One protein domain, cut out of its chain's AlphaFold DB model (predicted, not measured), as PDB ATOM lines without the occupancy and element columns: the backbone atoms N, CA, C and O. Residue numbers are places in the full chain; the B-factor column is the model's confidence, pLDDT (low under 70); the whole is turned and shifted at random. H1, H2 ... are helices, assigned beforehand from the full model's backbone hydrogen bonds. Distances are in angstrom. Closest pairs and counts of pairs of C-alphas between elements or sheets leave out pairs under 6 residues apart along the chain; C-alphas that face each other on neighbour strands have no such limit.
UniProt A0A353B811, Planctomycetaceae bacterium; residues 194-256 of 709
ATOM      1  N   TYR A 194      71.576  -7.033  37.476       95.38
ATOM      2  CA  TYR A 194      71.435  -5.584  37.312       95.38
ATOM      3  C   TYR A 194      70.006  -5.079  37.621       95.38
ATOM      4  O   TYR A 194      69.044  -5.850  37.579       95.38
ATOM      5  N   PRO A 195      69.816  -3.769  37.895       93.62
ATOM      6  CA  PRO A 195      68.497  -3.211  38.199       93.62
ATOM      7  C   PRO A 195      67.471  -3.444  37.082       93.62
ATOM      8  O   PRO A 195      67.691  -3.046  35.939       93.62
ATOM      9  N   GLY A 196      66.325  -4.033  37.427       86.06
ATOM     10  CA  GLY A 196      65.262  -4.376  36.473       86.06
ATOM     11  C   GLY A 196      65.397  -5.761  35.830       86.06
ATOM     12  O   GLY A 196      64.489  -6.150  35.100       86.06
ATOM     13  N   GLY A 197      66.481  -6.491  36.118       88.88
ATOM     14  CA  GLY A 197      66.645  -7.914  35.814       88.88
ATOM     15  C   GLY A 197      66.117  -8.802  36.950       88.88
ATOM     16  O   GLY A 197      64.948  -8.718  37.332       88.88
ATOM     17  N   GLY A 198      66.974  -9.663  37.505       92.12
ATOM     18  CA  GLY A 198      66.664 -10.493  38.668       92.12
ATOM     19  C   GLY A 198      66.707  -9.705  39.979       92.12
ATOM     20  O   GLY A 198      67.421  -8.714  40.107       92.12
ATOM     21  N   THR A 199      65.930 -10.159  40.963       96.81
ATOM     22  CA  THR A 199      65.896  -9.570  42.311       96.81
ATOM     23  C   THR A 199      66.678 -10.422  43.295       96.81
ATOM     24  O   THR A 199      66.844 -11.622  43.072       96.81
ATOM     25  N   TYR A 200      67.068  -9.838  44.423       97.31
ATOM     26  CA  TYR A 200      67.701 -10.540  45.538       97.31
ATOM     27  C   TYR A 200      66.893 -11.749  46.022       97.31
ATOM     28  O   TYR A 200      67.462 -12.779  46.355       97.31
ATOM     29  N   TYR A 201      65.560 -11.650  46.038       96.56
ATOM     30  CA  TYR A 201      64.678 -12.736  46.481       96.56
ATOM     31  C   TYR A 201      64.435 -13.809  45.416       96.56
ATOM     32  O   TYR A 201      63.808 -14.830  45.715       96.56
ATOM     33  N   ALA A 202      64.878 -13.585  44.178       96.12
ATOM     34  CA  ALA A 202      64.781 -14.590  43.137       96.12
ATOM     35  C   ALA A 202      65.703 -15.767  43.465       96.12
ATOM     36  O   ALA A 202      66.821 -15.595  43.954       96.12
ATOM     37  N   ARG A 203      65.219 -16.970  43.159       96.00
ATOM     38  CA  ARG A 203      65.982 -18.207  43.280       96.00
ATOM     39  C   ARG A 203      65.946 -18.995  41.984       96.00
ATOM     40  O   ARG A 203      64.978 -18.864  41.219       96.00
ATOM     41  N   ARG A 204      67.000 -19.760  41.714       95.69
ATOM     42  CA  ARG A 204      67.098 -20.651  40.551       95.69
ATOM     43  C   ARG A 204      68.276 -21.616  40.657       95.69
ATOM     44  O   ARG A 204      69.069 -21.517  41.585       95.69
ATOM     45  N   GLY A 205      68.373 -22.510  39.676       96.19
ATOM     46  CA  GLY A 205      69.441 -23.499  39.588       96.19
ATOM     47  C   GLY A 205      69.152 -24.722  40.445       96.19
ATOM     48  O   GLY A 205      68.211 -24.724  41.245       96.19
ATOM     49  N   TYR A 206      69.967 -25.755  40.265       96.50
ATOM     50  CA  TYR A 206      69.753 -27.088  40.830       96.50
ATOM     51  C   TYR A 206      69.542 -27.082  42.357       96.50
ATOM     52  O   TYR A 206      68.729 -27.842  42.880       96.50
ATOM     53  N   TYR A 207      70.199 -26.161  43.068       96.06
ATOM     54  CA  TYR A 207      70.141 -26.039  44.530       96.06
ATOM     55  C   TYR A 207      69.087 -25.053  45.057       96.06
ATOM     56  O   TYR A 207      69.040 -24.797  46.260       96.06
ATOM     57  N   ASN A 208      68.249 -24.459  44.194       96.38
ATOM     58  CA  ASN A 208      67.351 -23.353  44.570       96.38
ATOM     59  C   ASN A 208      68.109 -22.138  45.158       96.38
ATOM     60  O   ASN A 208      67.689 -21.531  46.155       96.38
ATOM     61  N   THR A 209      69.242 -21.806  44.540       97.38
ATOM     62  CA  THR A 209      70.201 -20.798  45.000       97.38
ATOM     63  C   THR A 209      69.608 -19.394  44.957       97.38
ATOM     64  O   THR A 209      68.931 -19.020  43.997       97.38
ATOM     65  N   LEU A 210      69.866 -18.603  46.002       97.69
ATOM     66  CA  LEU A 210      69.464 -17.199  46.109       97.69
ATOM     67  C   LEU A 210      70.339 -16.298  45.229       97.69
ATOM     68  O   LEU A 210      71.554 -16.468  45.182       97.69
ATOM     69  N   ASN A 211      69.741 -15.300  44.576       97.56
ATOM     70  CA  ASN A 211      70.460 -14.316  43.762       97.56
ATOM     71  C   ASN A 211      71.158 -13.244  44.614       97.56
ATOM     72  O   ASN A 211      70.805 -12.064  44.588       97.56
ATOM     73  N   GLU A 212      72.136 -13.657  45.419       97.56
ATOM     74  CA  GLU A 212      72.749 -12.787  46.425       97.56
ATOM     75  C   GLU A 212      73.501 -11.595  45.828       97.56
ATOM     76  O   GLU A 212      73.558 -10.544  46.465       97.56
ATOM     77  N   ASN A 213      74.044 -11.702  44.612       98.00
ATOM     78  CA  ASN A 213      74.744 -10.582  43.981       98.00
ATOM     79  C   ASN A 213      73.805  -9.601  43.248       98.00
ATOM     80  O   ASN A 213      74.286  -8.706  42.559       98.00
ATOM     81  N   ALA A 214      72.479  -9.712  43.386       98.00
ATOM     82  CA  ALA A 214      71.536  -8.784  42.759       98.00
ATOM     83  C   ALA A 214      71.734  -7.323  43.214       98.00
ATOM     84  O   ALA A 214      71.996  -7.035  44.383       98.00
ATOM     85  N   ALA A 215      71.542  -6.371  42.299       97.19
ATOM     86  CA  ALA A 215      71.736  -4.942  42.554       97.19
ATOM     87  C   ALA A 215      70.755  -4.351  43.583       97.19
ATOM     88  O   ALA A 215      71.004  -3.267  44.110       97.19
ATOM     89  N   ASP A 216      69.643  -5.037  43.857       96.56
ATOM     90  CA  ASP A 216      68.653  -4.673  44.871       96.56
ATOM     91  C   ASP A 216      68.846  -5.417  46.207       96.56
ATOM     92  O   ASP A 216      67.953  -5.375  47.055       96.56
ATOM     93  N   ASN A 217      69.997  -6.071  46.421       97.44
ATOM     94  CA  ASN A 217      70.301  -6.752  47.678       97.44
ATOM     95  C   ASN A 217      70.152  -5.785  48.878       97.44
ATOM     96  O   ASN A 217      70.838  -4.759  48.944       97.44
ATOM     97  N   PRO A 218      69.261  -6.099  49.841       96.94
ATOM     98  CA  PRO A 218      68.916  -5.199  50.935       96.94
ATOM     99  C   PRO A 218      69.929  -5.221  52.090       96.94
ATOM    100  O   PRO A 218      69.759  -4.466  53.053       96.94
ATOM    101  N   ASN A 219      70.945  -6.088  52.047       96.56
ATOM    102  CA  ASN A 219      71.896  -6.251  53.139       96.56
ATOM    103  C   ASN A 219      72.685  -4.948  53.370       96.56
ATOM    104  O   ASN A 219      73.324  -4.431  52.446       96.56
ATOM    105  N   PRO A 220      72.679  -4.391  54.598       95.88
ATOM    106  CA  PRO A 220      73.389  -3.152  54.888       95.88
ATOM    107  C   PRO A 220      74.881  -3.244  54.543       95.88
ATOM    108  O   PRO A 220      75.594  -4.097  55.064       95.88
ATOM    109  N   GLY A 221      75.359  -2.332  53.692       95.00
ATOM    110  CA  GLY A 221      76.763  -2.287  53.269       95.00
ATOM    111  C   GLY A 221      77.126  -3.242  52.127       95.00
ATOM    112  O   GLY A 221      78.310  -3.348  51.812       95.00
ATOM    113  N   PHE A 222      76.147  -3.906  51.504       97.06
ATOM    114  CA  PHE A 222      76.373  -4.715  50.310       97.06
ATOM    115  C   PHE A 222      77.010  -3.894  49.180       97.06
ATOM    116  O   PHE A 222      76.605  -2.766  48.889       97.06
ATOM    117  N   VAL A 223      78.006  -4.496  48.533       96.56
ATOM    118  CA  VAL A 223      78.636  -3.992  47.315       96.56
ATOM    119  C   VAL A 223      78.604  -5.123  46.305       96.56
ATOM    120  O   VAL A 223      79.147  -6.196  46.564       96.56
ATOM    121  N   GLN A 224      77.980  -4.861  45.160       97.38
ATOM    122  CA  GLN A 224      77.906  -5.825  44.074       97.38
ATOM    123  C   GLN A 224      79.312  -6.176  43.574       97.38
ATOM    124  O   GLN A 224      80.116  -5.290  43.267       97.38
ATOM    125  N   GLN A 225      79.606  -7.470  43.505       98.25
ATOM    126  CA  GLN A 225      80.864  -7.988  42.982       98.25
ATOM    127  C   GLN A 225      80.835  -8.000  41.443       98.25
ATOM    128  O   GLN A 225      79.749  -8.074  40.855       98.25
ATOM    129  N   PRO A 226      82.000  -7.933  40.765       98.62
ATOM    130  CA  PRO A 226      82.080  -8.215  39.335       98.62
ATOM    131  C   PRO A 226      81.451  -9.573  39.028       98.62
ATOM    132  O   PRO A 226      81.830 -10.579  39.619       98.62
ATOM    133  N   SER A 227      80.497  -9.584  38.104       98.50
ATOM    134  CA  SER A 227      79.790 -10.787  37.677       98.50
ATOM    135  C   SER A 227      79.500 -10.721  36.195       98.50
ATOM    136  O   SER A 227      79.131  -9.653  35.689       98.50
ATOM    137  N   ILE A 228      79.614 -11.857  35.508       98.56
ATOM    138  CA  ILE A 228      79.185 -11.948  34.115       98.56
ATOM    139  C   ILE A 228      77.686 -11.666  33.972       98.56
ATOM    140  O   ILE A 228      77.284 -11.124  32.951       98.56
ATOM    141  N   MET A 229      76.886 -11.907  35.023       98.50
ATOM    142  CA  MET A 229      75.438 -11.651  35.071       98.50
ATOM    143  C   MET A 229      75.063 -10.218  35.499       98.50
ATOM    144  O   MET A 229      73.882  -9.870  35.595       98.50
ATOM    145  N   ALA A 230      76.054  -9.357  35.755       97.75
ATOM    146  CA  ALA A 230      75.836  -7.935  36.011       97.75
ATOM    147  C   ALA A 230      75.735  -7.140  34.691       97.75
ATOM    148  O   ALA A 230      75.525  -7.686  33.613       97.75
ATOM    149  N   SER A 231      75.880  -5.814  34.750       95.00
ATOM    150  CA  SER A 231      75.922  -4.965  33.552       95.00
ATOM    151  C   SER A 231      77.036  -3.919  33.630       95.00
ATOM    152  O   SER A 231      77.596  -3.639  34.695       95.00
ATOM    153  N   GLY A 232      77.386  -3.331  32.482       95.44
ATOM    154  CA  GLY A 232      78.359  -2.239  32.398       95.44
ATOM    155  C   GLY A 232      79.750  -2.633  32.902       95.44
ATOM    156  O   GLY A 232      80.303  -3.654  32.500       95.44
ATOM    157  N   THR A 233      80.338  -1.808  33.773       97.31
ATOM    158  CA  THR A 233      81.713  -2.005  34.265       97.31
ATOM    159  C   THR A 233      81.890  -3.313  35.032       97.31
ATOM    160  O   THR A 233      82.956  -3.915  34.930       97.31
ATOM    161  N   LEU A 234      80.875  -3.770  35.773       98.38
ATOM    162  CA  LEU A 234      80.963  -5.011  36.550       98.38
ATOM    163  C   LEU A 234      81.056  -6.234  35.637       98.38
ATOM    164  O   LEU A 234      81.943  -7.056  35.844       98.38
ATOM    165  N   LEU A 235      80.232  -6.284  34.585       98.44
ATOM    166  CA  LEU A 235      80.301  -7.322  33.552       98.44
ATOM    167  C   LEU A 235      81.650  -7.295  32.832       98.44
ATOM    168  O   LEU A 235      82.313  -8.319  32.726       98.44
ATOM    169  N   ASN A 236      82.108  -6.120  32.390       98.19
ATOM    170  CA  ASN A 236      83.394  -6.011  31.692       98.19
ATOM    171  C   ASN A 236      84.575  -6.441  32.577       98.19
ATOM    172  O   ASN A 236      85.525  -7.054  32.093       98.19
ATOM    173  N   THR A 237      84.515  -6.117  33.873       98.56
ATOM    174  CA  THR A 237      85.527  -6.527  34.856       98.56
ATOM    175  C   THR A 237      85.487  -8.035  35.078       98.56
ATOM    176  O   THR A 237      86.544  -8.653  35.097       98.56
ATOM    177  N   ALA A 238      84.300  -8.628  35.207       98.62
ATOM    178  CA  ALA A 238      84.134 -10.074  35.318       98.62
ATOM    179  C   ALA A 238      84.694 -10.807  34.102       98.62
ATOM    180  O   ALA A 238      85.556 -11.671  34.245       98.62
ATOM    181  N   TYR A 239      84.276 -10.378  32.911       98.62
ATOM    182  CA  TYR A 239      84.710 -10.957  31.647       98.62
ATOM    183  C   TYR A 239      86.236 -10.907  31.493       98.62
ATOM    184  O   TYR A 239      86.869 -11.923  31.240       98.62
ATOM    185  N   SER A 240      86.857  -9.754  31.761       98.25
ATOM    186  CA  SER A 240      88.313  -9.591  31.609       98.25
ATOM    187  C   SER A 240      89.148 -10.389  32.618       98.25
ATOM    188  O   SER A 240      90.342 -10.569  32.395       98.25
ATOM    189  N   ASN A 241      88.564 -10.795  33.751       98.00
ATOM    190  CA  ASN A 241      89.292 -11.445  34.845       98.00
ATOM    191  C   ASN A 241      88.873 -12.901  35.084       98.00
ATOM    192  O   ASN A 241      89.403 -13.499  36.013       98.00
ATOM    193  N   TYR A 242      87.949 -13.455  34.290       97.62
ATOM    194  CA  TYR A 242      87.375 -14.790  34.502       97.62
ATOM    195  C   TYR A 242      86.862 -14.951  35.938       97.62
ATOM    196  O   TYR A 242      87.331 -15.792  36.701       97.62
ATOM    197  N   VAL A 243      85.923 -14.088  36.342       98.00
ATOM    198  CA  VAL A 243      85.300 -14.156  37.674       98.00
ATOM    199  C   VAL A 243      83.795 -13.943  37.612       98.00
ATOM    200  O   VAL A 243      83.309 -13.121  36.839       98.00
ATOM    201  N   SER A 244      83.087 -14.636  38.498       98.38
ATOM    202  CA  SER A 244      81.700 -14.375  38.886       98.38
ATOM    203  C   SER A 244      81.510 -14.769  40.360       98.38
ATOM    204  O   SER A 244      82.283 -15.596  40.852       98.38
ATOM    205  N   PRO A 245      80.522 -14.192  41.067       98.06
ATOM    206  CA  PRO A 245      80.221 -14.516  42.460       98.06
ATOM    207  C   PRO A 245      79.843 -15.987  42.653       98.06
ATOM    208  O   PRO A 245      79.203 -16.587  41.789       98.06
ATOM    209  N   ASP A 246      80.145 -16.540  43.827       97.56
ATOM    210  CA  ASP A 246      79.848 -17.944  44.143       97.56
ATOM    211  C   ASP A 246      78.348 -18.264  44.058       97.56
ATOM    212  O   ASP A 246      77.975 -19.322  43.567       97.56
ATOM    213  N   SER A 247      77.462 -17.333  44.439       97.19
ATOM    214  CA  SER A 247      76.008 -17.526  44.302       97.19
ATOM    215  C   SER A 247      75.553 -17.618  42.842       97.19
ATOM    216  O   SER A 247      74.643 -18.384  42.527       97.19
ATOM    217  N   THR A 248      76.208 -16.895  41.933       98.19
ATOM    218  CA  THR A 248      75.977 -16.993  40.488       98.19
ATOM    219  C   THR A 248      76.430 -18.352  39.964       98.19
ATOM    220  O   THR A 248      75.700 -18.997  39.217       98.19
ATOM    221  N   LEU A 249      77.614 -18.810  40.383       98.56
ATOM    222  CA  LEU A 249      78.188 -20.093  39.969       98.56
ATOM    223  C   LEU A 249      77.396 -21.282  40.526       98.56
ATOM    224  O   LEU A 249      77.121 -22.233  39.798       98.56
ATOM    225  N   ALA A 250      76.905 -21.187  41.759       98.38
ATOM    226  CA  ALA A 250      76.029 -22.190  42.345       98.38
ATOM    227  C   ALA A 250      74.710 -22.343  41.560       98.38
ATOM    228  O   ALA A 250      74.227 -23.463  41.407       98.38
ATOM    229  N   MET A 251      74.146 -21.277  40.969       97.81
ATOM    230  CA  MET A 251      72.980 -21.430  40.074       97.81
ATOM    231  C   MET A 251      73.282 -22.280  38.836       97.81
ATOM    232  O   MET A 251      72.379 -22.953  38.341       97.81
ATOM    233  N   LEU A 252      74.532 -22.267  38.364       97.94
ATOM    234  CA  LEU A 252      75.014 -23.075  37.242       97.94
ATOM    235  C   LEU A 252      75.348 -24.519  37.655       97.94
ATOM    236  O   LEU A 252      75.736 -25.310  36.800       97.94
ATOM    237  N   GLY A 253      75.223 -24.867  38.941       97.88
ATOM    238  CA  GLY A 253      75.624 -26.162  39.499       97.88
ATOM    239  C   GLY A 253      77.073 -26.223  39.987       97.88
ATOM    240  O   GLY A 253      77.577 -27.312  40.234       97.88
ATOM    241  N   TRP A 254      77.766 -25.087  40.108       98.38
ATOM    242  CA  TRP A 254      79.140 -25.030  40.620       98.38
ATOM    243  C   TRP A 254      79.137 -24.585  42.079       98.38
ATOM    244  O   TRP A 254      79.392 -23.423  42.403       98.38
ATOM    245  N   GLN A 255      78.798 -25.520  42.956       97.94
ATOM    246  CA  GLN A 255      78.868 -25.363  44.402       97.94
ATOM    247  C   GLN A 255      79.590 -26.581  44.962       97.94
ATOM    248  O   GLN A 255      79.204 -27.692  44.629       97.94
ATOM    249  N   ASP A 256      80.636 -26.363  45.750       97.12
ATOM    250  CA  ASP A 256      81.412 -27.397  46.441       97.12
ATOM    251  C   ASP A 256      81.357 -27.050  47.933       97.12
ATOM    252  O   ASP A 256      82.007 -26.107  48.400       97.12
TER     253      ASP A 256
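AT A GLANCE: This is residues 194 to 256 of the 709 residues of a protein of Planctomycetaceae bacterium (UniProt A0A353B811). Little regular structure is present: a loop-built, rounded body in which residues 194 to 232 wind through loops before two short helices, H1 and then H2. H1 is at one end of the longest axis, and the loop around residues 205 to 208 is at the other. The printed part has 63 residues and no named strand; its class is all helix, with only 15 residues in named elements. It is compact, with a radius of gyration of the C-alphas of 11.2 A and spans of 28 by 25 by 20 A.

HOW THE PARTS SIT: Residues 203 to 204 form a short antiparallel pairing with residues 209 to 210. H1, residues 233 to 241, and H2, residues 246 to 251, are apart, though a tight link of 4 residues joins them. Every O i to N i+4 pair is within hydrogen-bond range in H1 and H2.

IN THESE COORDINATES: H1 is 12.1 A long, from C-alpha 233 at (81.713, -2.005, 34.265). H2 is 8.7 A long and ends at C-alpha 251 at (72.980, -21.430, 40.074).

THE WHOLE: The C-alphas farthest apart, those of Gly 196 and Asp 256, are 29.8 A apart. The printed part has no cut, and no printed residue is under 70 in pLDDT.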